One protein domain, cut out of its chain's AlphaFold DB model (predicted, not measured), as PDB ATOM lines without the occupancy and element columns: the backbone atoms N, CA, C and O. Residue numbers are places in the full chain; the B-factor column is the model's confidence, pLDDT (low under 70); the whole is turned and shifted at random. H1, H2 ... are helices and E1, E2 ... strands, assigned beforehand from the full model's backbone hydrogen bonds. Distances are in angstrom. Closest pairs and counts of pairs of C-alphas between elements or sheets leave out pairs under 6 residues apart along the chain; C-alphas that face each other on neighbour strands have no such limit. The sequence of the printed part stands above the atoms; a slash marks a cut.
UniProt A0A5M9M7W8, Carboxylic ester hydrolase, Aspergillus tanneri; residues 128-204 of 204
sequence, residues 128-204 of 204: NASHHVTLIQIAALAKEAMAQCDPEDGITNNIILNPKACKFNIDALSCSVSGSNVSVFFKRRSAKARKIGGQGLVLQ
ATOM      1  N   ASN A 128     295.204 580.807 446.888       76.81
ATOM      2  CA  ASN A 128     294.859 579.464 447.371       76.81
ATOM      3  C   ASN A 128     293.508 578.949 446.836       76.81
ATOM      4  O   ASN A 128     293.005 577.917 447.284       76.81
ATOM      5  N   ALA A 129     292.868 579.683 445.925       76.81
ATOM      6  CA  ALA A 129     291.609 579.257 445.342       76.81
ATOM      7  C   ALA A 129     291.816 578.136 444.318       76.81
ATOM      8  O   ALA A 129     292.818 578.058 443.617       76.81
ATOM      9  N   SER A 130     290.814 577.269 444.182       73.75
ATOM     10  CA  SER A 130     290.839 576.148 443.234       73.75
ATOM     11  C   SER A 130     290.808 576.563 441.757       73.75
ATOM     12  O   SER A 130     291.062 575.717 440.899       73.75
ATOM     13  N   HIS A 131     290.471 577.825 441.481       72.50
ATOM     14  CA  HIS A 131     290.451 578.452 440.160       72.50
ATOM     15  C   HIS A 131     291.674 579.343 439.901       72.50
ATOM     16  O   HIS A 131     291.795 579.869 438.801       72.50
ATOM     17  N   HIS A 132     292.570 579.498 440.883       81.00
ATOM     18  CA  HIS A 132     293.760 580.317 440.712       81.00
ATOM     19  C   HIS A 132     294.709 579.693 439.684       81.00
ATOM     20  O   HIS A 132     295.031 578.501 439.767       81.00
ATOM     21  N   VAL A 133     295.164 580.499 438.730       80.69
ATOM     22  CA  VAL A 133     296.074 580.067 437.672       80.69
ATOM     23  C   VAL A 133     297.509 580.419 438.051       80.69
ATOM     24  O   VAL A 133     297.912 581.576 438.106       80.69
ATOM     25  N   THR A 134     298.323 579.392 438.272       83.31
ATOM     26  CA  THR A 134     299.736 579.558 438.635       83.31
ATOM     27  C   THR A 134     300.614 579.883 437.424       83.31
ATOM     28  O   THR A 134     300.300 579.532 436.287       83.31
ATOM     29  N   LEU A 135     301.795 580.466 437.660       83.94
ATOM     30  CA  LEU A 135     302.775 580.749 436.599       83.94
ATOM     31  C   LEU A 135     303.179 579.501 435.792       83.94
ATOM     32  O   LEU A 135     303.398 579.597 434.586       83.94
ATOM     33  N   ILE A 136     303.235 578.326 436.432       83.81
ATOM     34  CA  ILE A 136     303.542 577.050 435.761       83.81
ATOM     35  C   ILE A 136     302.421 576.679 434.781       83.81
ATOM     36  O   ILE A 136     302.696 576.273 433.653       83.81
ATOM     37  N   GLN A 137     301.164 576.870 435.182       81.50
ATOM     38  CA  GLN A 137     300.001 576.625 434.330       81.50
ATOM     39  C   GLN A 137     299.917 577.629 433.173       81.50
ATOM     40  O   GLN A 137     299.597 577.230 432.056       81.50
ATOM     41  N   ILE A 138     300.266 578.904 433.393       84.31
ATOM     42  CA  ILE A 138     300.350 579.908 432.316       84.31
ATOM     43  C   ILE A 138     301.437 579.527 431.306       84.31
ATOM     44  O   ILE A 138     301.205 579.599 430.102       84.31
ATOM     45  N   ALA A 139     302.608 579.083 431.769       86.81
ATOM     46  CA  ALA A 139     303.685 578.641 430.885       86.81
ATOM     47  C   ALA A 139     303.289 577.400 430.064       86.81
ATOM     48  O   ALA A 139     303.582 577.327 428.870       86.81
ATOM     49  N   ALA A 140     302.583 576.449 430.680       85.44
ATOM     50  CA  ALA A 140     302.048 575.274 429.998       85.44
ATOM     51  C   ALA A 140     300.994 575.650 428.944       85.44
ATOM     52  O   ALA A 140     301.057 575.173 427.812       85.44
ATOM     53  N   LEU A 141     300.080 576.560 429.296       85.12
ATOM     54  CA  LEU A 141     299.075 577.100 428.386       85.12
ATOM     55  C   LEU A 141     299.718 577.809 427.195       85.12
ATOM     56  O   LEU A 141     299.318 577.573 426.061       85.12
ATOM     57  N   ALA A 142     300.722 578.654 427.442       87.31
ATOM     58  CA  ALA A 142     301.435 579.365 426.388       87.31
ATOM     59  C   ALA A 142     302.122 578.385 425.432       87.31
ATOM     60  O   ALA A 142     301.979 578.516 424.222       87.31
ATOM     61  N   LYS A 143     302.806 577.363 425.959       89.12
ATOM     62  CA  LYS A 143     303.464 576.335 425.144       89.12
ATOM     63  C   LYS A 143     302.475 575.591 424.243       89.12
ATOM     64  O   LYS A 143     302.759 575.392 423.066       89.12
ATOM     65  N   GLU A 144     301.324 575.205 424.783       87.12
ATOM     66  CA  GLU A 144     300.290 574.514 424.011       87.12
ATOM     67  C   GLU A 144     299.608 575.438 422.996       87.12
ATOM     68  O   GLU A 144     299.350 575.037 421.865       87.12
ATOM     69  N   ALA A 145     299.366 576.700 423.362       89.19
ATOM     70  CA  ALA A 145     298.833 577.695 422.439       89.19
ATOM     71  C   ALA A 145     299.768 577.900 421.244       89.19
ATOM     72  O   ALA A 145     299.295 577.956 420.114       89.19
ATOM     73  N   MET A 146     301.083 577.934 421.466       90.25
ATOM     74  CA  MET A 146     302.054 577.969 420.371       90.25
ATOM     75  C   MET A 146     301.991 576.692 419.527       90.25
ATOM     76  O   MET A 146     301.911 576.783 418.309       90.25
ATOM     77  N   ALA A 147     301.947 575.509 420.145       89.25
ATOM     78  CA  ALA A 147     301.887 574.242 419.411       89.25
ATOM     79  C   ALA A 147     300.647 574.121 418.504       89.25
ATOM     80  O   ALA A 147     300.742 573.569 417.410       89.25
ATOM     81  N   GLN A 148     299.501 574.647 418.944       87.62
ATOM     82  CA  GLN A 148     298.252 574.592 418.181       87.62
ATOM     83  C   GLN A 148     298.087 575.748 417.187       87.62
ATOM     84  O   GLN A 148     297.494 575.548 416.133       87.62
ATOM     85  N   CYS A 149     298.553 576.954 417.519       89.56
ATOM     86  CA  CYS A 149     298.250 578.161 416.747       89.56
ATOM     87  C   CYS A 149     299.379 578.643 415.831       89.56
ATOM     88  O   CYS A 149     299.088 579.383 414.897       89.56
ATOM     89  N   ASP A 150     300.640 578.294 416.105       91.12
ATOM     90  CA  ASP A 150     301.795 578.709 415.289       91.12
ATOM     91  C   ASP A 150     301.751 578.102 413.873       91.12
ATOM     92  O   ASP A 150     301.917 578.840 412.912       91.12
ATOM     93  N   PRO A 151     301.420 576.810 413.670       89.75
ATOM     94  CA  PRO A 151     301.413 576.229 412.323       89.75
ATOM     95  C   PRO A 151     300.278 576.723 411.406       89.75
ATOM     96  O   PRO A 151     300.301 576.436 410.210       89.75
ATOM     97  N   GLU A 152     299.276 577.430 411.938       86.75
ATOM     98  CA  GLU A 152     298.061 577.820 411.202       86.75
ATOM     99  C   GLU A 152     298.323 578.832 410.076       86.75
ATOM    100  O   GLU A 152     297.539 578.917 409.131       86.75
ATOM    101  N   ASP A 153     299.412 579.601 410.148       84.38
ATOM    102  CA  ASP A 153     299.826 580.512 409.074       84.38
ATOM    103  C   ASP A 153     300.809 579.874 408.073       84.38
ATOM    104  O   ASP A 153     301.215 580.515 407.100       84.38
ATOM    105  N   GLY A 154     301.144 578.594 408.276       85.81
ATOM    106  CA  GLY A 154     302.060 577.821 407.443       85.81
ATOM    107  C   GLY A 154     303.542 577.998 407.781       85.81
ATOM    108  O   GLY A 154     304.375 577.401 407.096       85.81
ATOM    109  N   ILE A 155     303.899 578.778 408.809       89.69
ATOM    110  CA  ILE A 155     305.287 579.019 409.211       89.69
ATOM    111  C   ILE A 155     305.451 578.761 410.711       89.69
ATOM    112  O   ILE A 155     305.053 579.554 411.547       89.69
ATOM    113  N   THR A 156     306.159 577.690 411.069       89.19
ATOM    114  CA  THR A 156     306.518 577.435 412.472       89.19
ATOM    115  C   THR A 156     307.715 578.297 412.878       89.19
ATOM    116  O   THR A 156     308.863 577.958 412.578       89.19
ATOM    117  N   ASN A 157     307.468 579.434 413.527       90.44
ATOM    118  CA  ASN A 157     308.510 580.371 413.965       90.44
ATOM    119  C   ASN A 157     308.303 580.909 415.393       90.44
ATOM    120  O   ASN A 157     308.993 581.847 415.799       90.44
ATOM    121  N   ASN A 158     307.422 580.285 416.174       90.81
ATOM    122  CA  ASN A 158     307.007 580.745 417.494       90.81
ATOM    123  C   ASN A 158     306.356 582.146 417.480       90.81
ATOM    124  O   ASN A 158     306.510 582.903 418.446       90.81
ATOM    125  N   ILE A 159     305.603 582.495 416.437       90.31
ATOM    126  CA  ILE A 159     304.837 583.741 416.339       90.31
ATOM    127  C   ILE A 159     303.434 583.443 415.811       90.31
ATOM    128  O   ILE A 159     303.229 583.149 414.643       90.31
ATOM    129  N   ILE A 160     302.423 583.674 416.649       89.38
ATOM    130  CA  ILE A 160     301.025 583.595 416.213       89.38
ATOM    131  C   ILE A 160     300.669 584.868 415.432       89.38
ATOM    132  O   ILE A 160     300.328 585.896 416.027       89.38
ATOM    133  N   LEU A 161     300.716 584.806 414.099       87.69
ATOM    134  CA  LEU A 161     300.408 585.950 413.234       87.69
ATOM    135  C   LEU A 161     298.919 586.324 413.261       87.69
ATOM    136  O   LEU A 161     298.563 587.505 413.297       87.69
ATOM    137  N   ASN A 162     298.035 585.319 413.262       86.94
ATOM    138  CA  ASN A 162     296.586 585.520 413.281       86.94
ATOM    139  C   ASN A 162     295.906 584.796 414.459       86.94
ATOM    140  O   ASN A 162     295.325 583.719 414.292       86.94
ATOM    141  N   PRO A 163     295.860 585.422 415.649       87.19
ATOM    142  CA  PRO A 163     295.263 584.807 416.833       87.19
ATOM    143  C   PRO A 163     293.743 584.601 416.725       87.19
ATOM    144  O   PRO A 163     293.170 583.865 417.521       87.19
ATOM    145  N   LYS A 164     293.055 585.245 415.768       85.19
ATOM    146  CA  LYS A 164     291.605 585.064 415.574       85.19
ATOM    147  C   LYS A 164     291.261 583.830 414.745       85.19
ATOM    148  O   LYS A 164     290.146 583.327 414.887       85.19
ATOM    149  N   ALA A 165     292.169 583.402 413.867       84.94
ATOM    150  CA  ALA A 165     291.991 582.204 413.054       84.94
ATOM    151  C   ALA A 165     292.223 580.930 413.874       84.94
ATOM    152  O   ALA A 165     291.501 579.954 413.676       84.94
ATOM    153  N   CYS A 166     293.146 580.973 414.842       87.62
ATOM    154  CA  CYS A 166     293.433 579.819 415.680       87.62
ATOM    155  C   CYS A 166     292.216 579.379 416.506       87.62
ATOM    156  O   CYS A 166     291.665 580.130 417.322       87.62
ATOM    157  N   LYS A 167     291.830 578.115 416.335       86.31
ATOM    158  CA  LYS A 167     290.825 577.442 417.160       86.31
ATOM    159  C   LYS A 167     291.519 576.705 418.298       86.31
ATOM    160  O   LYS A 167     291.656 575.489 418.261       86.31
ATOM    161  N   PHE A 168     291.941 577.462 419.307       84.56
ATOM    162  CA  PHE A 168     292.624 576.905 420.469       84.56
ATOM    163  C   PHE A 168     291.732 575.902 421.222       84.56
ATOM    164  O   PHE A 168     290.659 576.258 421.721       84.56
ATOM    165  N   ASN A 169     292.190 574.656 421.307       83.06
ATOM    166  CA  ASN A 169     291.559 573.579 422.047       83.06
ATOM    167  C   ASN A 169     292.231 573.409 423.412       83.06
ATOM    168  O   ASN A 169     293.303 572.816 423.547       83.06
ATOM    169  N   ILE A 170     291.544 573.882 424.445       79.12
ATOM    170  CA  ILE A 170     292.003 573.763 425.826       79.12
ATOM    171  C   ILE A 170     291.915 572.338 426.385       79.12
ATOM    172  O   ILE A 170     292.630 572.010 427.333       79.12
ATOM    173  N   ASP A 171     291.086 571.467 425.806       78.31
ATOM    174  CA  ASP A 171     290.894 570.109 426.323       78.31
ATOM    175  C   ASP A 171     292.175 569.264 426.225       78.31
ATOM    176  O   ASP A 171     292.346 568.321 427.001       78.31
ATOM    177  N   ALA A 172     293.118 569.652 425.356       76.62
ATOM    178  CA  ALA A 172     294.463 569.079 425.277       76.62
ATOM    179  C   ALA A 172     295.263 569.213 426.592       76.62
ATOM    180  O   ALA A 172     296.115 568.379 426.887       76.62
ATOM    181  N   LEU A 173     294.951 570.219 427.418       75.88
ATOM    182  CA  LEU A 173     295.584 570.472 428.721       75.88
ATOM    183  C   LEU A 173     294.793 569.890 429.902       75.88
ATOM    184  O   LEU A 173     295.115 570.155 431.067       75.88
ATOM    185  N   SER A 174     293.734 569.124 429.632       73.50
ATOM    186  CA  SER A 174     292.956 568.464 430.677       73.50
ATOM    187  C   SER A 174     293.676 567.207 431.181       73.50
ATOM    188  O   SER A 174     294.229 566.438 430.394       73.50
ATOM    189  N   CYS A 175     293.688 566.977 432.503       65.12
ATOM    190  CA  CYS A 175     294.252 565.745 433.064       65.12
ATOM    191  C   CYS A 175     293.573 564.520 432.437       65.12
ATOM    192  O   CYS A 175     292.401 564.245 432.716       65.12
ATOM    193  N   SER A 176     294.335 563.742 431.679       54.53
ATOM    194  CA  SER A 176     294.028 562.344 431.414       54.53
ATOM    195  C   SER A 176     295.023 561.522 432.233       54.53
ATOM    196  O   SER A 176     296.224 561.699 432.082       54.53
ATOM    197  N   VAL A 177     294.499 560.679 433.125       49.47
ATOM    198  CA  VAL A 177     295.161 559.698 434.012       49.47
ATOM    199  C   VAL A 177     295.980 560.144 435.245       49.47
ATOM    200  O   VAL A 177     296.755 561.099 435.267       49.47
ATOM    201  N   SER A 178     295.754 559.357 436.303       46.41
ATOM    202  CA  SER A 178     296.241 559.408 437.685       46.41
ATOM    203  C   SER A 178     297.738 559.087 437.820       46.41
ATOM    204  O   SER A 178     298.108 558.050 438.363       46.41
ATOM    205  N   GLY A 179     298.608 559.957 437.308       50.72
ATOM    206  CA  GLY A 179     300.066 559.786 437.432       50.72
ATOM    207  C   GLY A 179     300.924 560.910 436.847       50.72
ATOM    208  O   GLY A 179     302.138 560.913 437.021       50.72
ATOM    209  N   SER A 180     300.310 561.878 436.171       52.09
ATOM    210  CA  SER A 180     300.996 563.012 435.548       52.09
ATOM    211  C   SER A 180     301.194 564.154 436.556       52.09
ATOM    212  O   SER A 180     300.323 564.381 437.397       52.09
ATOM    213  N   ASN A 181     302.314 564.891 436.474       54.41
ATOM    214  CA  ASN A 181     302.621 566.035 437.349       54.41
ATOM    215  C   ASN A 181     301.433 567.014 437.430       54.41
ATOM    216  O   ASN A 181     301.166 567.778 436.502       54.41
ATOM    217  N   VAL A 182     300.725 566.983 438.563       56.25
ATOM    218  CA  VAL A 182     299.427 567.650 438.792       56.25
ATOM    219  C   VAL A 182     299.520 569.179 438.670       56.25
ATOM    220  O   VAL A 182     298.510 569.849 438.481       56.25
ATOM    221  N   SER A 183     300.730 569.739 438.726       61.19
ATOM    222  CA  SER A 183     301.005 571.175 438.640       61.19
ATOM    223  C   SER A 183     300.829 571.789 437.246       61.19
ATOM    224  O   SER A 183     300.774 573.009 437.138       61.19
ATOM    225  N   VAL A 184     300.772 570.979 436.183       62.22
ATOM    226  CA  VAL A 184     300.762 571.459 434.782       62.22
ATOM    227  C   VAL A 184     299.354 571.476 434.179       62.22
ATOM    228  O   VAL A 184     299.094 572.193 433.218       62.22
ATOM    229  N   PHE A 185     298.428 570.711 434.751       64.81
ATOM    230  CA  PHE A 185     297.118 570.476 434.156       64.81
ATOM    231  C   PHE A 185     296.023 571.372 434.738       64.81
ATOM    232  O   PHE A 185     296.046 571.757 435.913       64.81
ATOM    233  N   PHE A 186     295.006 571.641 433.920       68.25
ATOM    234  CA  PHE A 186     293.785 572.311 434.353       68.25
ATOM    235  C   PHE A 186     292.741 571.280 434.797       68.25
ATOM    236  O   PHE A 186     292.500 570.269 434.130       68.25
ATOM    237  N   LYS A 187     292.074 571.533 435.931       61.25
ATOM    238  CA  LYS A 187     290.891 570.748 436.313       61.25
ATOM    239  C   LYS A 187     289.795 571.009 435.276       61.25
ATOM    240  O   LYS A 187     289.610 572.143 434.857       61.25
ATOM    241  N   ARG A 188     289.000 569.993 434.914       52.69
ATOM    242  CA  ARG A 188     287.906 570.127 433.919       52.69
ATOM    243  C   ARG A 188     286.902 571.251 434.219       52.69
ATOM    244  O   ARG A 188     286.242 571.728 433.307       52.69
ATOM    245  N   ARG A 189     286.771 571.660 435.488       49.22
ATOM    246  CA  ARG A 189     285.929 572.797 435.895       49.22
ATOM    247  C   ARG A 189     286.579 574.166 435.716       49.22
ATOM    248  O   ARG A 189     285.790 575.088 435.703       49.22
ATOM    249  N   SER A 190     287.915 574.216 435.623       52.03
ATOM    250  CA  SER A 190     288.803 575.381 435.436       52.03
ATOM    251  C   SER A 190     289.177 575.615 433.961       52.03
ATOM    252  O   SER A 190     289.798 576.611 433.604       52.03
ATOM    253  N   ALA A 191     288.862 574.643 433.102       49.97
ATOM    254  CA  ALA A 191     289.196 574.631 431.683       49.97
ATOM    255  C   ALA A 191     288.066 575.195 430.806       49.97
ATOM    256  O   ALA A 191     288.078 575.007 429.589       49.97
ATOM    257  N   LYS A 192     287.058 575.877 431.370       47.94
ATOM    258  CA  LYS A 192     285.995 576.455 430.546       47.94
ATOM    259  C   LYS A 192     286.426 577.824 430.040       47.94
ATOM    260  O   LYS A 192     286.022 578.860 430.552       47.94
ATOM    261  N   ALA A 193     287.230 577.784 428.984       50.44
ATOM    262  CA  ALA A 193     287.614 578.911 428.151       50.44
ATOM    263  C   ALA A 193     286.376 579.652 427.608       50.44
ATOM    264  O   ALA A 193     285.791 579.251 426.598       50.44
ATOM    265  N   ARG A 194     285.942 580.741 428.252       46.31
ATOM    266  CA  ARG A 194     284.892 581.607 427.696       46.31
ATOM    267  C   ARG A 194     285.534 582.754 426.927       46.31
ATOM    268  O   ARG A 194     286.367 583.484 427.456       46.31
ATOM    269  N   LYS A 195     285.122 582.920 425.670       43.03
ATOM    270  CA  LYS A 195     285.526 584.042 424.817       43.03
ATOM    271  C   LYS A 195     284.922 585.329 425.381       43.03
ATOM    272  O   LYS A 195     283.704 585.498 425.352       43.03
ATOM    273  N   ILE A 196     285.754 586.237 425.878       44.62
ATOM    274  CA  ILE A 196     285.303 587.559 426.328       44.62
ATOM    275  C   ILE A 196     285.438 588.520 425.166       44.62
ATOM    276  O   ILE A 196     286.550 588.801 424.719       44.62
ATOM    277  N   GLY A 197     284.302 588.992 424.648       39.19
ATOM    278  CA  GLY A 197     284.245 590.136 423.730       39.19
ATOM    279  C   GLY A 197     285.159 590.053 422.500       39.19
ATOM    280  O   GLY A 197     285.518 591.082 421.939       39.19
ATOM    281  N   GLY A 198     285.574 588.849 422.091       40.78
ATOM    282  CA  GLY A 198     286.467 588.633 420.953       40.78
ATOM    283  C   GLY A 198     287.957 588.927 421.174       40.78
ATOM    284  O   GLY A 198     288.675 588.909 420.175       40.78
ATOM    285  N   GLN A 199     288.437 589.177 422.402       38.28
ATOM    286  CA  GLN A 199     289.858 589.517 422.648       38.28
ATOM    287  C   GLN A 199     290.539 588.807 423.830       38.28
ATOM    288  O   GLN A 199     291.689 589.106 424.129       38.28
ATOM    289  N   GLY A 200     289.896 587.834 424.474       44.12
ATOM    290  CA  GLY A 200     290.559 587.053 425.518       44.12
ATOM    291  C   GLY A 200     289.877 585.723 425.782       44.12
ATOM    292  O   GLY A 200     288.648 585.614 425.696       44.12
ATOM    293  N   LEU A 201     290.698 584.717 426.073       46.41
ATOM    294  CA  LEU A 201     290.286 583.415 426.571       46.41
ATOM    295  C   LEU A 201     290.370 583.476 428.096       46.41
ATOM    296  O   LEU A 201     291.434 583.796 428.623       46.41
ATOM    297  N   VAL A 202     289.272 583.209 428.802       44.91
ATOM    298  CA  VAL A 202     289.308 583.129 430.268       44.91
ATOM    299  C   VAL A 202     288.948 581.746 430.726       44.91
ATOM    300  O   VAL A 202     287.911 581.211 430.341       44.91
ATOM    301  N   LEU A 203     289.846 581.209 431.540       48.66
ATOM    302  CA  LEU A 203     289.754 579.931 432.209       48.66
ATOM    303  C   LEU A 203     288.773 580.080 433.373       48.66
ATOM    304  O   LEU A 203     289.054 580.812 434.315       48.66
ATOM    305  N   GLN A 204     287.587 579.479 433.249       43.81
ATOM    306  CA  GLN A 204     286.632 579.333 434.355       43.81
ATOM    307  C   GLN A 204     286.716 577.933 434.908       43.81
ATOM    308  O   GLN A 204     286.762 577.015 434.047       43.81
TER     309      GLN A 204
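What this domain is: This is residues 128 to 204 of the 204 residues of the protein "Carboxylic ester hydrolase" of Aspergillus tanneri (UniProt A0A5M9M7W8). A small two-strand antiparallel hairpin, E1 and E2, one long helix, H1, and the short helix H2 sit at the corners of a triangle, joined by long loops; residues 177 to 182 stick out. The 77 printed residues hold H1, H2, E1, E2 in that order, a mixed class with 31 residues in named elements, under half. The whole is compact, radius of gyration of the C-alphas 13.2 A, spanning 37 by 30 by 20 A.

Where its parts are: E1 is residues 193 to 196, E2 200 to 203, ending at C-alpha 203 (289.754, 579.931, 432.209). H1, residues 135 to 153, runs 27.7 A from C-alpha 135 (302.775, 580.749, 436.599); H2 is 170 to 173.

How they stand to each other: In the hairpin, N 194 and O 202 are 2.9 A apart, within hydrogen-bond range. The closest C-alphas of E1 and H2, Ala 193 and Ile 170, are 7.2 A apart. H2 and H1 are close but not clearly touching, Leu 173 and Leu 141 having the closest C-alphas, 7.5 A. H1 is apart from both strands. H1 has 12 of 15 O i to N i+4 pairs within range; H2 is too short for one.

The domain as a whole: The printed part has no cut. The links H1 to H2 and H2 to E1 are long. Residues 175 to 204 have pLDDT under 70.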